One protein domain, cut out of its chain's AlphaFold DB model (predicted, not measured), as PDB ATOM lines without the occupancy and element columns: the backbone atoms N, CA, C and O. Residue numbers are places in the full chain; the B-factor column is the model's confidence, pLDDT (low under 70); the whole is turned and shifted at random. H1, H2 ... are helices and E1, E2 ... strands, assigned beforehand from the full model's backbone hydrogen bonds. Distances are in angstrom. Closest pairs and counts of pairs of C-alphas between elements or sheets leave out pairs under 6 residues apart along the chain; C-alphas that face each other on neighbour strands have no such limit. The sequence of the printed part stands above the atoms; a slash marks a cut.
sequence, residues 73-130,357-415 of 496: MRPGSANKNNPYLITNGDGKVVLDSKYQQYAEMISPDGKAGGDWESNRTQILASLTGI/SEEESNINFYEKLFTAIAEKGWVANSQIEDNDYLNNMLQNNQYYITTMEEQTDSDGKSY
ATOM      1  N   MET A  73       0.830  20.165   9.706       95.75
ATOM      2  CA  MET A  73       1.207  20.474   8.318       95.75
ATOM      3  C   MET A  73       0.013  20.670   7.367       95.75
ATOM      4  O   MET A  73       0.218  20.799   6.162       95.75
ATOM      5  N   ARG A  74      -1.233  20.728   7.863       94.56
ATOM      6  CA  ARG A  74      -2.421  21.096   7.060       94.56
ATOM      7  C   ARG A  74      -3.246  22.182   7.748       94.56
ATOM      8  O   ARG A  74      -3.262  22.188   8.975       94.56
ATOM      9  N   PRO A  75      -3.969  23.046   7.015       94.69
ATOM     10  CA  PRO A  75      -4.852  24.030   7.632       94.69
ATOM     11  C   PRO A  75      -5.866  23.361   8.568       94.69
ATOM     12  O   PRO A  75      -6.482  22.350   8.219       94.69
ATOM     13  N   GLY A  76      -6.034  23.912   9.766       92.12
ATOM     14  CA  GLY A  76      -7.033  23.464  10.720       92.12
ATOM     15  C   GLY A  76      -6.967  24.183  12.065       92.12
ATOM     16  O   GLY A  76      -6.047  24.933  12.389       92.12
ATOM     17  N   SER A  77      -7.947  23.901  12.923       89.62
ATOM     18  CA  SER A  77      -8.051  24.539  14.243       89.62
ATOM     19  C   SER A  77      -6.890  24.195  15.185       89.62
ATOM     20  O   SER A  77      -6.612  24.952  16.115       89.62
ATOM     21  N   ALA A  78      -6.219  23.056  14.973       90.12
ATOM     22  CA  ALA A  78      -5.092  22.624  15.795       90.12
ATOM     23  C   ALA A  78      -3.890  23.564  15.648       90.12
ATOM     24  O   ALA A  78      -3.299  23.950  16.655       90.12
ATOM     25  N   ASN A  79      -3.592  24.005  14.428       92.56
ATOM     26  CA  ASN A  79      -2.476  24.901  14.151       92.56
ATOM     27  C   ASN A  79      -2.890  26.346  13.857       92.56
ATOM     28  O   ASN A  79      -2.039  27.180  13.559       92.56
ATOM     29  N   LYS A  80      -4.188  26.656  13.979       91.81
ATOM     30  CA  LYS A  80      -4.760  27.983  13.704       91.81
ATOM     31  C   LYS A  80      -4.432  28.464  12.285       91.81
ATOM     32  O   LYS A  80      -4.181  29.648  12.088       91.81
ATOM     33  N   ASN A  81      -4.404  27.537  11.324       93.44
ATOM     34  CA  ASN A  81      -4.003  27.792   9.940       93.44
ATOM     35  C   ASN A  81      -2.619  28.455   9.813       93.44
ATOM     36  O   ASN A  81      -2.369  29.208   8.877       93.44
ATOM     37  N   ASN A  82      -1.687  28.123  10.707       93.75
ATOM     38  CA  ASN A  82      -0.273  28.457  10.565       93.75
ATOM     39  C   ASN A  82       0.561  27.166  10.627       93.75
ATOM     40  O   ASN A  82       0.379  26.397  11.569       93.75
ATOM     41  N   PRO A  83       1.441  26.872   9.656       95.94
ATOM     42  CA  PRO A  83       2.144  25.594   9.629       95.94
ATOM     43  C   PRO A  83       3.137  25.462  10.785       95.94
ATOM     44  O   PRO A  83       3.944  26.356  11.036       95.94
ATOM     45  N   TYR A  84       3.116  24.299  11.436       96.50
ATOM     46  CA  TYR A  84       4.220  23.823  12.267       96.50
ATOM     47  C   TYR A  84       4.986  22.796  11.449       96.50
ATOM     48  O   TYR A  84       4.526  21.669  11.252       96.50
ATOM     49  N   LEU A  85       6.132  23.210  10.922       97.31
ATOM     50  CA  LEU A  85       6.905  22.384  10.015       97.31
ATOM     51  C   LEU A  85       7.496  21.193  10.760       97.31
ATOM     52  O   LEU A  85       8.039  21.339  11.852       97.31
ATOM     53  N   ILE A  86       7.445  20.018  10.144       97.50
ATOM     54  CA  ILE A  86       8.221  18.871  10.610       97.50
ATOM     55  C   ILE A  86       9.515  18.866   9.808       97.50
ATOM     56  O   ILE A  86       9.477  18.741   8.584       97.50
ATOM     57  N   THR A  87      10.654  19.016  10.477       97.69
ATOM     58  CA  THR A  87      11.968  19.038   9.820       97.69
ATOM     59  C   THR A  87      12.862  17.906  10.304       97.69
ATOM     60  O   THR A  87      12.706  17.397  11.415       97.69
ATOM     61  N   ASN A  88      13.791  17.468   9.454       96.38
ATOM     62  CA  ASN A  88      14.824  16.503   9.831       96.38
ATOM     63  C   ASN A  88      16.063  17.202  10.430       96.38
ATOM     64  O   ASN A  88      16.132  18.429  10.491       96.38
ATOM     65  N   GLY A  89      17.071  16.422  10.833       94.12
ATOM     66  CA  GLY A  89      18.328  16.958  11.378       94.12
ATOM     67  C   GLY A  89      19.153  17.832  10.419       94.12
ATOM     68  O   GLY A  89      20.008  18.578  10.883       94.12
ATOM     69  N   ASP A  90      18.881  17.788   9.111       93.50
ATOM     70  CA  ASP A  90      19.499  18.676   8.113       93.50
ATOM     71  C   ASP A  90      18.696  19.978   7.905       93.50
ATOM     72  O   ASP A  90      19.074  20.819   7.090       93.50
ATOM     73  N   GLY A  91      17.562  20.137   8.599       94.44
ATOM     74  CA  GLY A  91      16.648  21.274   8.464       94.44
ATOM     75  C   GLY A  91      15.693  21.193   7.268       94.44
ATOM     76  O   GLY A  91      14.957  22.145   7.026       94.44
ATOM     77  N   LYS A  92      15.669  20.077   6.525       96.81
ATOM     78  CA  LYS A  92      14.744  19.881   5.397       96.81
ATOM     79  C   LYS A  92      13.333  19.592   5.887       96.81
ATOM     80  O   LYS A  92      13.158  18.839   6.847       96.81
ATOM     81  N   VAL A  93      12.335  20.104   5.169       97.81
ATOM     82  CA  VAL A  93      10.920  19.849   5.464       97.81
ATOM     83  C   VAL A  93      10.567  18.400   5.112       97.81
ATOM     84  O   VAL A  93      10.804  17.940   3.995       97.81
ATOM     85  N   VAL A  94      10.012  17.661   6.068       97.75
ATOM     86  CA  VAL A  94       9.574  16.273   5.892       97.75
ATOM     87  C   VAL A  94       8.136  16.277   5.399       97.75
ATOM     88  O   VAL A  94       7.245  16.772   6.083       97.75
ATOM     89  N   LEU A  95       7.909  15.713   4.216       96.81
ATOM     90  CA  LEU A  95       6.626  15.733   3.526       96.81
ATOM     91  C   LEU A  95       5.993  14.346   3.449       96.81
ATOM     92  O   LEU A  95       6.679  13.327   3.332       96.81
ATOM     93  N   ASP A  96       4.666  14.319   3.456       94.81
ATOM     94  CA  ASP A  96       3.886  13.154   3.068       94.81
ATOM     95  C   ASP A  96       3.833  13.005   1.539       94.81
ATOM     96  O   ASP A  96       4.206  13.894   0.769       94.81
ATOM     97  N   SER A  97       3.324  11.863   1.079       89.69
ATOM     98  CA  SER A  97       3.216  11.564  -0.351       89.69
ATOM     99  C   SER A  97       2.312  12.540  -1.112       89.69
ATOM    100  O   SER A  97       2.497  12.721  -2.314       89.69
ATOM    101  N   LYS A  98       1.351  13.195  -0.441       90.44
ATOM    102  CA  LYS A  98       0.431  14.145  -1.084       90.44
ATOM    103  C   LYS A  98       1.104  15.480  -1.392       90.44
ATOM    104  O   LYS A  98       0.798  16.063  -2.431       90.44
ATOM    105  N   TYR A  99       2.018  15.956  -0.540       94.19
ATOM    106  CA  TYR A  99       2.796  17.166  -0.828       94.19
ATOM    107  C   TYR A  99       4.014  16.924  -1.708       94.19
ATOM    108  O   TYR A  99       4.432  17.851  -2.398       94.19
ATOM    109  N   GLN A 100       4.531  15.693  -1.757       93.50
ATOM    110  CA  GLN A 100       5.681  15.345  -2.591       93.50
ATOM    111  C   GLN A 100       5.523  15.812  -4.047       93.50
ATOM    112  O   GLN A 100       6.415  16.477  -4.561       93.50
ATOM    113  N   GLN A 101       4.384  15.540  -4.694       93.62
ATOM    114  CA  GLN A 101       4.177  15.914  -6.103       93.62
ATOM    115  C   GLN A 101       4.291  17.429  -6.355       93.62
ATOM    116  O   GLN A 101       4.776  17.841  -7.403       93.62
ATOM    117  N   TYR A 102       3.865  18.261  -5.399       95.75
ATOM    118  CA  TYR A 102       3.927  19.719  -5.518       95.75
ATOM    119  C   TYR A 102       5.324  20.237  -5.168       95.75
ATOM    120  O   TYR A 102       5.837  21.143  -5.815       95.75
ATOM    121  N   ALA A 103       5.979  19.620  -4.184       95.25
ATOM    122  CA  ALA A 103       7.355  19.939  -3.827       95.25
ATOM    123  C   ALA A 103       8.344  19.593  -4.956       95.25
ATOM    124  O   ALA A 103       9.299  20.336  -5.182       95.25
ATOM    125  N   GLU A 104       8.086  18.525  -5.717       95.31
ATOM    126  CA  GLU A 104       8.849  18.165  -6.920       95.31
ATOM    127  C   GLU A 104       8.727  19.210  -8.039       95.31
ATOM    128  O   GLU A 104       9.676  19.378  -8.802       95.31
ATOM    129  N   MET A 105       7.613  19.950  -8.125       95.00
ATOM    130  CA  MET A 105       7.469  21.054  -9.088       95.00
ATOM    131  C   MET A 105       8.388  22.238  -8.749       95.00
ATOM    132  O   MET A 105       8.866  22.918  -9.652       95.00
ATOM    133  N   ILE A 106       8.653  22.457  -7.458       95.31
ATOM    134  CA  ILE A 106       9.498  23.545  -6.941       95.31
ATOM    135  C   ILE A 106      10.976  23.150  -6.970       95.31
ATOM    136  O   ILE A 106      11.841  23.914  -7.393       95.31
ATOM    137  N   SER A 107      11.278  21.947  -6.483       94.44
ATOM    138  CA  SER A 107      12.633  21.418  -6.353       94.44
ATOM    139  C   SER A 107      12.618  19.907  -6.602       94.44
ATOM    140  O   SER A 107      12.391  19.133  -5.666       94.44
ATOM    141  N   PRO A 108      12.860  19.453  -7.848       92.81
ATOM    142  CA  PRO A 108      12.796  18.033  -8.202       92.81
ATOM    143  C   PRO A 108      13.788  17.144  -7.439       92.81
ATOM    144  O   PRO A 108      13.552  15.949  -7.280       92.81
ATOM    145  N   ASP A 109      14.917  17.701  -6.987       92.06
ATOM    146  CA  ASP A 109      15.960  16.975  -6.255       92.06
ATOM    147  C   ASP A 109      15.900  17.184  -4.729       92.06
ATOM    148  O   ASP A 109      16.779  16.708  -4.001       92.06
ATOM    149  N   GLY A 110      14.870  17.881  -4.234       92.81
ATOM    150  CA  GLY A 110      14.644  18.110  -2.807       92.81
ATOM    151  C   GLY A 110      15.684  19.011  -2.141       92.81
ATOM    152  O   GLY A 110      15.877  18.943  -0.920       92.81
ATOM    153  N   LYS A 111      16.420  19.817  -2.913       95.00
ATOM    154  CA  LYS A 111      17.374  20.796  -2.378       95.00
ATOM    155  C   LYS A 111      16.717  22.149  -2.117       95.00
ATOM    156  O   LYS A 111      15.703  22.490  -2.718       95.00
ATOM    157  N   ALA A 112      17.339  22.902  -1.216       95.12
ATOM    158  CA  ALA A 112      17.068  24.316  -0.995       95.12
ATOM    159  C   ALA A 112      17.336  25.152  -2.261       95.12
ATOM    160  O   ALA A 112      18.199  24.797  -3.068       95.12
ATOM    161  N   GLY A 113      16.643  26.282  -2.385       92.50
ATOM    162  CA  GLY A 113      16.705  27.198  -3.525       92.50
ATOM    163  C   GLY A 113      15.801  26.809  -4.699       92.50
ATOM    164  O   GLY A 113      16.175  27.062  -5.842       92.50
ATOM    165  N   GLY A 114      14.666  26.150  -4.440       91.50
ATOM    166  CA  GLY A 114      13.699  25.773  -5.478       91.50
ATOM    167  C   GLY A 114      12.861  26.946  -6.010       91.50
ATOM    168  O   GLY A 114      12.771  27.994  -5.373       91.50
ATOM    169  N   ASP A 115      12.223  26.757  -7.166       92.44
ATOM    170  CA  ASP A 115      11.391  27.770  -7.831       92.44
ATOM    171  C   ASP A 115       9.921  27.670  -7.385       92.44
ATOM    172  O   ASP A 115       9.103  26.964  -7.989       92.44
ATOM    173  N   TRP A 116       9.609  28.348  -6.276       93.44
ATOM    174  CA  TRP A 116       8.237  28.469  -5.773       93.44
ATOM    175  C   TRP A 116       7.378  29.333  -6.694       93.44
ATOM    176  O   TRP A 116       6.290  28.919  -7.091       93.44
ATOM    177  N   GLU A 117       7.899  30.497  -7.078       91.81
ATOM    178  CA  GLU A 117       7.131  31.559  -7.724       91.81
ATOM    179  C   GLU A 117       6.508  31.107  -9.049       91.81
ATOM    180  O   GLU A 117       5.315  31.311  -9.272       91.81
ATOM    181  N   SER A 118       7.258  30.393  -9.898       93.50
ATOM    182  CA  SER A 118       6.745  29.945 -11.203       93.50
ATOM    183  C   SER A 118       5.592  28.937 -11.109       93.50
ATOM    184  O   SER A 118       4.823  28.798 -12.060       93.50
ATOM    185  N   ASN A 119       5.469  28.209  -9.994       94.50
ATOM    186  CA  ASN A 119       4.445  27.175  -9.796       94.50
ATOM    187  C   ASN A 119       3.380  27.575  -8.760       94.50
ATOM    188  O   ASN A 119       2.429  26.818  -8.532       94.50
ATOM    189  N   ARG A 120       3.527  28.756  -8.152       94.56
ATOM    190  CA  ARG A 120       2.761  29.245  -7.002       94.56
ATOM    191  C   ARG A 120       1.250  29.152  -7.210       94.56
ATOM    192  O   ARG A 120       0.591  28.374  -6.520       94.56
ATOM    193  N   THR A 121       0.699  29.839  -8.214       95.31
ATOM    194  CA  THR A 121      -0.750  29.824  -8.502       95.31
ATOM    195  C   THR A 121      -1.278  28.407  -8.742       95.31
ATOM    196  O   THR A 121      -2.337  28.043  -8.232       95.31
ATOM    197  N   GLN A 122      -0.550  27.577  -9.499       95.38
ATOM    198  CA  GLN A 122      -0.993  26.218  -9.825       95.38
ATOM    199  C   GLN A 122      -1.078  25.328  -8.576       95.38
ATOM    200  O   GLN A 122      -2.042  24.569  -8.413       95.38
ATOM    201  N   ILE A 123      -0.076  25.408  -7.699       96.25
ATOM    202  CA  ILE A 123      -0.015  24.616  -6.469       96.25
ATOM    203  C   ILE A 123      -1.100  25.078  -5.494       96.25
ATOM    204  O   ILE A 123      -1.859  24.247  -4.989       96.25
ATOM    205  N   LEU A 124      -1.232  26.390  -5.282       96.75
ATOM    206  CA  LEU A 124      -2.252  26.954  -4.396       96.75
ATOM    207  C   LEU A 124      -3.660  26.598  -4.865       96.75
ATOM    208  O   LEU A 124      -4.460  26.135  -4.054       96.75
ATOM    209  N   ALA A 125      -3.952  26.726  -6.161       96.69
ATOM    210  CA  ALA A 125      -5.250  26.350  -6.719       96.69
ATOM    211  C   ALA A 125      -5.579  24.873  -6.454       96.69
ATOM    212  O   ALA A 125      -6.682  24.528  -6.027       96.69
ATOM    213  N   SER A 126      -4.590  23.993  -6.637       95.88
ATOM    214  CA  SER A 126      -4.756  22.548  -6.443       95.88
ATOM    215  C   SER A 126      -4.987  22.160  -4.978       95.88
ATOM    216  O   SER A 126      -5.724  21.213  -4.703       95.88
ATOM    217  N   LEU A 127      -4.358  22.866  -4.036       95.31
ATOM    218  CA  LEU A 127      -4.426  22.553  -2.605       95.31
ATOM    219  C   LEU A 127      -5.597  23.214  -1.884       95.31
ATOM    220  O   LEU A 127      -6.164  22.617  -0.971       95.31
ATOM    221  N   THR A 128      -5.958  24.430  -2.287       94.69
ATOM    222  CA  THR A 128      -7.051  25.197  -1.676       94.69
ATOM    223  C   THR A 128      -8.401  24.920  -2.337       94.69
ATOM    224  O   THR A 128      -9.439  25.115  -1.712       94.69
ATOM    225  N   GLY A 129      -8.407  24.469  -3.598       95.19
ATOM    226  CA  GLY A 129      -9.616  24.341  -4.415       95.19
ATOM    227  C   GLY A 129     -10.118  25.666  -5.001       95.19
ATOM    228  O   GLY A 129     -11.165  25.680  -5.652       95.19
ATOM    229  N   ILE A 130      -9.394  26.769  -4.792       95.38
ATOM    230  CA  ILE A 130      -9.678  28.080  -5.384       95.38
ATOM    231  C   ILE A 130      -9.202  28.065  -6.845       95.38
ATOM    232  O   ILE A 130      -8.170  27.476  -7.158       95.38
ATOM    233  N   SER A 357     -11.915  35.510   4.215       89.62
ATOM    234  CA  SER A 357     -10.909  35.304   5.273       89.62
ATOM    235  C   SER A 357     -10.462  33.841   5.421       89.62
ATOM    236  O   SER A 357      -9.332  33.573   5.820       89.62
ATOM    237  N   GLU A 358     -11.333  32.875   5.107       91.00
ATOM    238  CA  GLU A 358     -10.973  31.450   5.104       91.00
ATOM    239  C   GLU A 358     -10.052  31.102   3.925       91.00
ATOM    240  O   GLU A 358      -9.048  30.414   4.109       91.00
ATOM    241  N   GLU A 359     -10.359  31.605   2.726       93.69
ATOM    242  CA  GLU A 359      -9.526  31.420   1.533       93.69
ATOM    243  C   GLU A 359      -8.144  32.058   1.707       93.69
ATOM    244  O   GLU A 359      -7.136  31.408   1.442       93.69
ATOM    245  N   GLU A 360      -8.098  33.293   2.206       91.56
ATOM    246  CA  GLU A 360      -6.861  34.017   2.503       91.56
ATOM    247  C   GLU A 360      -6.010  33.270   3.538       91.56
ATOM    248  O   GLU A 360      -4.820  33.034   3.326       91.56
ATOM    249  N   SER A 361      -6.629  32.811   4.629       92.25
ATOM    250  CA  SER A 361      -5.943  32.041   5.665       92.25
ATOM    251  C   SER A 361      -5.374  30.718   5.133       92.25
ATOM    252  O   SER A 361      -4.248  30.352   5.474       92.25
ATOM    253  N   ASN A 362      -6.113  30.017   4.267       93.31
ATOM    254  CA  ASN A 362      -5.649  28.779   3.640       93.31
ATOM    255  C   ASN A 362      -4.522  29.024   2.628       93.31
ATOM    256  O   ASN A 362      -3.572  28.241   2.581       93.31
ATOM    257  N   ILE A 363      -4.603  30.099   1.836       94.12
ATOM    258  CA  ILE A 363      -3.523  30.506   0.928       94.12
ATOM    259  C   ILE A 363      -2.267  30.809   1.744       94.12
ATOM    260  O   ILE A 363      -1.242  30.180   1.502       94.12
ATOM    261  N   ASN A 364      -2.356  31.665   2.767       93.06
ATOM    262  CA  ASN A 364      -1.217  32.051   3.605       93.06
ATOM    263  C   ASN A 364      -0.556  30.843   4.299       93.06
ATOM    264  O   ASN A 364       0.669  30.744   4.368       93.06
ATOM    265  N   PHE A 365      -1.347  29.860   4.747       96.19
ATOM    266  CA  PHE A 365      -0.802  28.601   5.262       96.19
ATOM    267  C   PHE A 365       0.138  27.926   4.250       96.19
ATOM    268  O   PHE A 365       1.258  27.533   4.592       96.19
ATOM    269  N   TYR A 366      -0.325  27.773   3.005       96.38
ATOM    270  CA  TYR A 366       0.444  27.114   1.954       96.38
ATOM    271  C   TYR A 366       1.586  27.982   1.428       96.38
ATOM    272  O   TYR A 366       2.643  27.427   1.147       96.38
ATOM    273  N   GLU A 367       1.437  29.308   1.385       94.81
ATOM    274  CA  GLU A 367       2.547  30.228   1.106       94.81
ATOM    275  C   GLU A 367       3.723  29.959   2.030       94.81
ATOM    276  O   GLU A 367       4.836  29.716   1.568       94.81
ATOM    277  N   LYS A 368       3.472  29.923   3.342       95.25
ATOM    278  CA  LYS A 368       4.518  29.668   4.336       95.25
ATOM    279  C   LYS A 368       5.128  28.281   4.163       95.25
ATOM    280  O   LYS A 368       6.349  28.149   4.094       95.25
ATOM    281  N   LEU A 369       4.295  27.244   4.036       96.31
ATOM    282  CA  LEU A 369       4.774  25.870   3.867       96.31
ATOM    283  C   LEU A 369       5.662  25.719   2.622       96.31
ATOM    284  O   LEU A 369       6.745  25.140   2.704       96.31
ATOM    285  N   PHE A 370       5.223  26.229   1.471       96.50
ATOM    286  CA  PHE A 370       5.956  26.062   0.218       96.50
ATOM    287  C   PHE A 370       7.134  27.024   0.072       96.50
ATOM    288  O   PHE A 370       8.140  26.634  -0.522       96.50
ATOM    289  N   THR A 371       7.090  28.192   0.719       95.69
ATOM    290  CA  THR A 371       8.277  29.035   0.911       95.69
ATOM    291  C   THR A 371       9.345  28.275   1.696       95.69
ATOM    292  O   THR A 371      10.488  28.189   1.253       95.69
ATOM    293  N   ALA A 372       8.981  27.606   2.795       95.94
ATOM    294  CA  ALA A 372       9.932  26.793   3.554       95.94
ATOM    295  C   ALA A 372      10.490  25.611   2.753       95.94
ATOM    296  O   ALA A 372      11.686  25.323   2.822       95.94
ATOM    297  N   ILE A 373       9.649  24.938   1.962       96.62
ATOM    298  CA  ILE A 373      10.086  23.869   1.052       96.62
ATOM    299  C   ILE A 373      11.092  24.409   0.027       96.62
ATOM    300  O   ILE A 373      12.109  23.761  -0.224       96.62
ATOM    301  N   ALA A 374      10.839  25.589  -0.542       96.50
ATOM    302  CA  ALA A 374      11.743  26.224  -1.492       96.50
ATOM    303  C   ALA A 374      13.063  26.642  -0.831       96.50
ATOM    304  O   ALA A 374      14.128  26.366  -1.377       96.50
ATOM    305  N   GLU A 375      13.023  27.244   0.358       95.56
ATOM    306  CA  GLU A 375      14.201  27.781   1.051       95.56
ATOM    307  C   GLU A 375      15.060  26.718   1.741       95.56
ATOM    308  O   GLU A 375      16.285  26.836   1.760       95.56
ATOM    309  N   LYS A 376      14.446  25.688   2.333       95.81
ATOM    310  CA  LYS A 376      15.143  24.657   3.126       95.81
ATOM    311  C   LYS A 376      15.297  23.332   2.386       95.81
ATOM    312  O   LYS A 376      16.126  22.504   2.765       95.81
ATOM    313  N   GLY A 377      14.549  23.136   1.305       96.81
ATOM    314  CA  GLY A 377      14.438  21.847   0.637       96.81
ATOM    315  C   GLY A 377      13.540  20.883   1.409       96.81
ATOM    316  O   GLY A 377      13.026  21.180   2.491       96.81
ATOM    317  N   TRP A 378      13.361  19.692   0.847       97.69
ATOM    318  CA  TRP A 378      12.390  18.729   1.352       97.69
ATOM    319  C   TRP A 378      12.869  17.281   1.238       97.69
ATOM    320  O   TRP A 378      13.801  16.960   0.493       97.69
ATOM    321  N   VAL A 379      12.227  16.405   2.010       97.06
ATOM    322  CA  VAL A 379      12.352  14.944   1.930       97.06
ATOM    323  C   VAL A 379      10.972  14.309   2.072       97.06
ATOM    324  O   VAL A 379      10.194  14.718   2.927       97.06
ATOM    325  N   ALA A 380      10.653  13.304   1.260       95.69
ATOM    326  CA  ALA A 380       9.399  12.568   1.402       95.69
ATOM    327  C   ALA A 380       9.552  11.385   2.363       95.69
ATOM    328  O   ALA A 380      10.544  10.652   2.320       95.69
ATOM    329  N   ASN A 381       8.539  11.161   3.197       95.62
ATOM    330  CA  ASN A 381       8.431   9.972   4.028       95.62
ATOM    331  C   ASN A 381       6.988   9.450   4.028       95.62
ATOM    332  O   ASN A 381       6.080  10.070   4.573       95.62
ATOM    333  N   SER A 382       6.781   8.263   3.457       93.62
ATOM    334  CA  SER A 382       5.452   7.653   3.325       93.62
ATOM    335  C   SER A 382       4.835   7.183   4.645       93.62
ATOM    336  O   SER A 382       3.684   6.759   4.653       93.62
ATOM    337  N   GLN A 383       5.588   7.176   5.746       95.25
ATOM    338  CA  GLN A 383       5.112   6.799   7.081       95.25
ATOM    339  C   GLN A 383       4.790   8.018   7.949       95.25
ATOM    340  O   GLN A 383       4.326   7.848   9.066       95.25
ATOM    341  N   ILE A 384       5.003   9.248   7.466       95.44
ATOM    342  CA  ILE A 384       4.828  10.446   8.298       95.44
ATOM    343  C   ILE A 384       3.370  10.695   8.722       95.44
ATOM    344  O   ILE A 384       3.137  11.344   9.734       95.44
ATOM    345  N   GLU A 385       2.391  10.168   7.975       95.19
ATOM    346  CA  GLU A 385       0.974  10.224   8.365       95.19
ATOM    347  C   GLU A 385       0.618   9.240   9.497       95.19
ATOM    348  O   GLU A 385      -0.458   9.370  10.078       95.19
ATOM    349  N   ASP A 386       1.486   8.276   9.819       95.75
ATOM    350  CA  ASP A 386       1.295   7.370  10.950       95.75
ATOM    351  C   ASP A 386       1.689   8.083  12.255       95.75
ATOM    352  O   ASP A 386       2.831   8.521  12.438       95.75
ATOM    353  N   ASN A 387       0.712   8.231  13.154       94.12
ATOM    354  CA  ASN A 387       0.882   8.984  14.392       94.12
ATOM    355  C   ASN A 387       1.942   8.363  15.305       94.12
ATOM    356  O   ASN A 387       2.711   9.112  15.904       94.12
ATOM    357  N   ASP A 388       2.014   7.034  15.394       92.38
ATOM    358  CA  ASP A 388       2.971   6.342  16.257       92.38
ATOM    359  C   ASP A 388       4.381   6.473  15.690       92.38
ATOM    360  O   ASP A 388       5.337   6.744  16.423       92.38
ATOM    361  N   TYR A 389       4.526   6.351  14.369       95.62
ATOM    362  CA  TYR A 389       5.791   6.599  13.686       95.62
ATOM    363  C   TYR A 389       6.285   8.032  13.920       95.62
ATOM    364  O   TYR A 389       7.431   8.226  14.336       95.62
ATOM    365  N   LEU A 390       5.431   9.038  13.697       96.50
ATOM    366  CA  LEU A 390       5.782  10.439  13.930       96.50
ATOM    367  C   LEU A 390       6.148  10.678  15.401       96.50
ATOM    368  O   LEU A 390       7.168  11.314  15.673       96.50
ATOM    369  N   ASN A 391       5.378  10.121  16.343       94.94
ATOM    370  CA  ASN A 391       5.669  10.220  17.773       94.94
ATOM    371  C   ASN A 391       7.061   9.677  18.089       94.94
ATOM    372  O   ASN A 391       7.862  10.358  18.722       94.94
ATOM    373  N   ASN A 392       7.373   8.480  17.589       94.31
ATOM    374  CA  ASN A 392       8.670   7.847  17.782       94.31
ATOM    375  C   ASN A 392       9.806   8.693  17.196       94.31
ATOM    376  O   ASN A 392      10.844   8.850  17.840       94.31
ATOM    377  N   MET A 393       9.632   9.268  16.005       96.88
ATOM    378  CA  MET A 393      10.661  10.113  15.390       96.88
ATOM    379  C   MET A 393      10.897  11.411  16.172       96.88
ATOM    380  O   MET A 393      12.048  11.819  16.336       96.88
ATOM    381  N   LEU A 394       9.838  12.023  16.704       96.06
ATOM    382  CA  LEU A 394       9.921  13.225  17.537       96.06
ATOM    383  C   LEU A 394      10.517  12.932  18.926       96.06
ATOM    384  O   LEU A 394      11.376  13.675  19.390       96.06
ATOM    385  N   GLN A 395      10.127  11.828  19.574       94.06
ATOM    386  CA  GLN A 395      10.676  11.418  20.875       94.06
ATOM    387  C   GLN A 395      12.169  11.065  20.799       94.06
ATOM    388  O   GLN A 395      12.916  11.318  21.743       94.06
ATOM    389  N   ASN A 396      12.615  10.498  19.674       94.88
ATOM    390  CA  ASN A 396      14.013  10.121  19.449       94.88
ATOM    391  C   ASN A 396      14.845  11.229  18.776       94.88
ATOM    392  O   ASN A 396      15.950  10.953  18.296       94.88
ATOM    393  N   ASN A 397      14.330  12.466  18.722       94.88
ATOM    394  CA  ASN A 397      14.985  13.632  18.115       94.88
ATOM    395  C   ASN A 397      15.493  13.371  16.683       94.88
ATOM    396  O   ASN A 397      16.543  13.869  16.288       94.88
ATOM    397  N   GLN A 398      14.790  12.528  15.924       96.75
ATOM    398  CA  GLN A 398      15.056  12.333  14.496       96.75
ATOM    399  C   GLN A 398      14.365  13.418  13.671       96.75
ATOM    400  O   GLN A 398      14.897  13.844  12.644       96.75
ATOM    401  N   TYR A 399      13.204  13.871  14.152       97.62
ATOM    402  CA  TYR A 399      12.478  15.022  13.636       97.62
ATOM    403  C   TYR A 399      12.295  16.090  14.705       97.62
ATOM    404  O   TYR A 399      12.338  15.813  15.906       97.62
ATOM    405  N   TYR A 400      12.043  17.298  14.226       97.38
ATOM    406  CA  TYR A 400      11.880  18.501  15.020       97.38
ATOM    407  C   TYR A 400      10.613  19.231  14.594       97.38
ATOM    408  O   TYR A 400      10.169  19.104  13.448       97.38
ATOM    409  N   ILE A 401      10.049  20.008  15.515       97.12
ATOM    410  CA  ILE A 401       8.989  20.962  15.200       97.12
ATOM    411  C   ILE A 401       9.678  22.285  14.888       97.12
ATOM    412  O   ILE A 401      10.523  22.743  15.651       97.12
ATOM    413  N   THR A 402       9.366  22.873  13.740       96.75
ATOM    414  CA  THR A 402       9.959  24.129  13.292       96.75
ATOM    415  C   THR A 402       8.874  25.164  13.054       96.75
ATOM    416  O   THR A 402       7.936  24.929  12.292       96.75
ATOM    417  N   THR A 403       8.994  26.305  13.720       95.00
ATOM    418  CA  THR A 403       8.118  27.459  13.509       95.00
ATOM    419  C   THR A 403       8.737  28.421  12.506       95.00
ATOM    420  O   THR A 403       9.948  28.411  12.276       95.00
ATOM    421  N   MET A 404       7.877  29.233  11.896       94.38
ATOM    422  CA  MET A 404       8.256  30.290  10.968       94.38
ATOM    423  C   MET A 404       7.710  31.616  11.479       94.38
ATOM    424  O   MET A 404       6.500  31.732  11.702       94.38
ATOM    425  N   GLU A 405       8.582  32.605  11.617       92.38
ATOM    426  CA  GLU A 405       8.210  33.977  11.957       92.38
ATOM    427  C   GLU A 405       8.661  34.914  10.842       92.38
ATOM    428  O   GLU A 405       9.803  34.853  10.394       92.38
ATOM    429  N   GLU A 406       7.747  35.756  10.363       91.56
ATOM    430  CA  GLU A 406       8.077  36.779   9.375       91.56
ATOM    431  C   GLU A 406       8.796  37.939  10.065       91.56
ATOM    432  O   GLU A 406       8.356  38.433  11.103       91.56
ATOM    433  N   GLN A 407       9.913  38.352   9.485       91.75
ATOM    434  CA  GLN A 407      10.754  39.453   9.926       91.75
ATOM    435  C   GLN A 407      10.945  40.421   8.760       91.75
ATOM    436  O   GLN A 407      10.877  40.020   7.600       91.75
ATOM    437  N   THR A 408      11.238  41.682   9.060       91.56
ATOM    438  CA  THR A 408      11.555  42.701   8.052       91.56
ATOM    439  C   THR A 408      12.968  43.208   8.292       91.56
ATOM    440  O   THR A 408      13.325  43.553   9.421       91.56
ATOM    441  N   ASP A 409      13.792  43.229   7.247       87.12
ATOM    442  CA  ASP A 409      15.148  43.764   7.342       87.12
ATOM    443  C   ASP A 409      15.181  45.307   7.351       87.12
ATOM    444  O   ASP A 409      14.158  45.990   7.281       87.12
ATOM    445  N   SER A 410      16.383  45.883   7.469       87.19
ATOM    446  CA  SER A 410      16.579  47.339   7.491       87.19
ATOM    447  C   SER A 410      16.205  48.046   6.187       87.19
ATOM    448  O   SER A 410      16.031  49.264   6.206       87.19
ATOM    449  N   ASP A 411      16.110  47.304   5.082       79.19
ATOM    450  CA  ASP A 411      15.753  47.807   3.756       79.19
ATOM    451  C   ASP A 411      14.249  47.617   3.465       79.19
ATOM    452  O   ASP A 411      13.784  47.948   2.375       79.19
ATOM    453  N   GLY A 412      13.476  47.114   4.438       76.62
ATOM    454  CA  GLY A 412      12.033  46.906   4.324       76.62
ATOM    455  C   GLY A 412      11.636  45.578   3.676       76.62
ATOM    456  O   GLY A 412      10.457  45.375   3.398       76.62
ATOM    457  N   LYS A 413      12.578  44.660   3.429       81.19
ATOM    458  CA  LYS A 413      12.288  43.373   2.791       81.19
ATOM    459  C   LYS A 413      11.906  42.314   3.828       81.19
ATOM    460  O   LYS A 413      12.655  42.059   4.774       81.19
ATOM    461  N   SER A 414      10.767  41.655   3.613       85.00
ATOM    462  CA  SER A 414      10.330  40.519   4.431       85.00
ATOM    463  C   SER A 414      11.169  39.257   4.188       85.00
ATOM    464  O   SER A 414      11.532  38.937   3.051       85.00
ATOM    465  N   TYR A 415      11.450  38.516   5.258       89.00
ATOM    466  CA  TYR A 415      12.056  37.182   5.239       89.00
ATOM    467  C   TYR A 415      11.524  36.329   6.398       89.00
ATOM    468  O   TYR A 415      10.997  36.858   7.373       89.00
TER     469      TYR A 415
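What this domain is: This is residues 73 to 130 and 357 to 415 of the 496 residues of an uncharacterized protein of Candidatus Gastranaerophilales bacterium HUM_19 (UniProt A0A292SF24). Two small strand pairs, E1 with E4 and E2 with E3, come together where E1 runs past E2; a loose group of three helices has H1 and H3 packed on these strands and H2 beyond. The long strand E4 has H4 at its beginning, while residues 408 to 413 stick out past its other end. The 117 printed residues, with four named helices and four named strands in the order E1 E2 H1 H2 H3 E3 H4 E4, are mixed in class; E1-E4 is antiparallel, E2-E3 parallel. The whole is compact, radius of gyration of the C-alphas 14.3 A, spanning 40 by 35 by 29 A.

Where its parts are: E4, residues 399 to 408, measures 28.3 A and ends at C-alpha 408 (11.555, 42.701, 8.052); E1, residues 85 to 88, begins at C-alpha 85 (6.905, 22.384, 10.015). E2 is residues 93 to 95, E3 378 to 380. H3, residues 357 to 376, measures 28.2 A; H1 is 97 to 106, H2 117 to 128, H4 387 to 395.

How they stand to each other: In E1-E4, N 85 and O 402 are 2.8 A apart; in E2-E3, N 95 and O 379 are 2.8 A apart, both within hydrogen-bond range. The closest C-alphas of E1 and E2, Thr 87 and Val 93, are 4.6 A apart; those of E2 and H3, Val 93 and Ile 373, 6.0 A; those of H1 and E3, Gln 100 and Ala 380, 6.1 A. H2, with residues 124 to 128 alone, touches H3 at a steep tilt of 46 degrees, opposite ways, the closest C-alphas being Leu 124 and Ile 363, 6.5 A. H4 is apart from H1, H2 and H3. Every O i to N i+4 pair is within hydrogen-bond range in H3 and H4, against 6 of 8 in H2 and 2 of 6 in H1, which has 4 of 7 O i to N i+3 pairs.

The domain as a whole: Residues 131 to 356 are not printed; C-alphas 130 and 357 are 12.9 A apart across the cut. Of the links printed whole, none is long. No printed residue is under 70 in pLDDT.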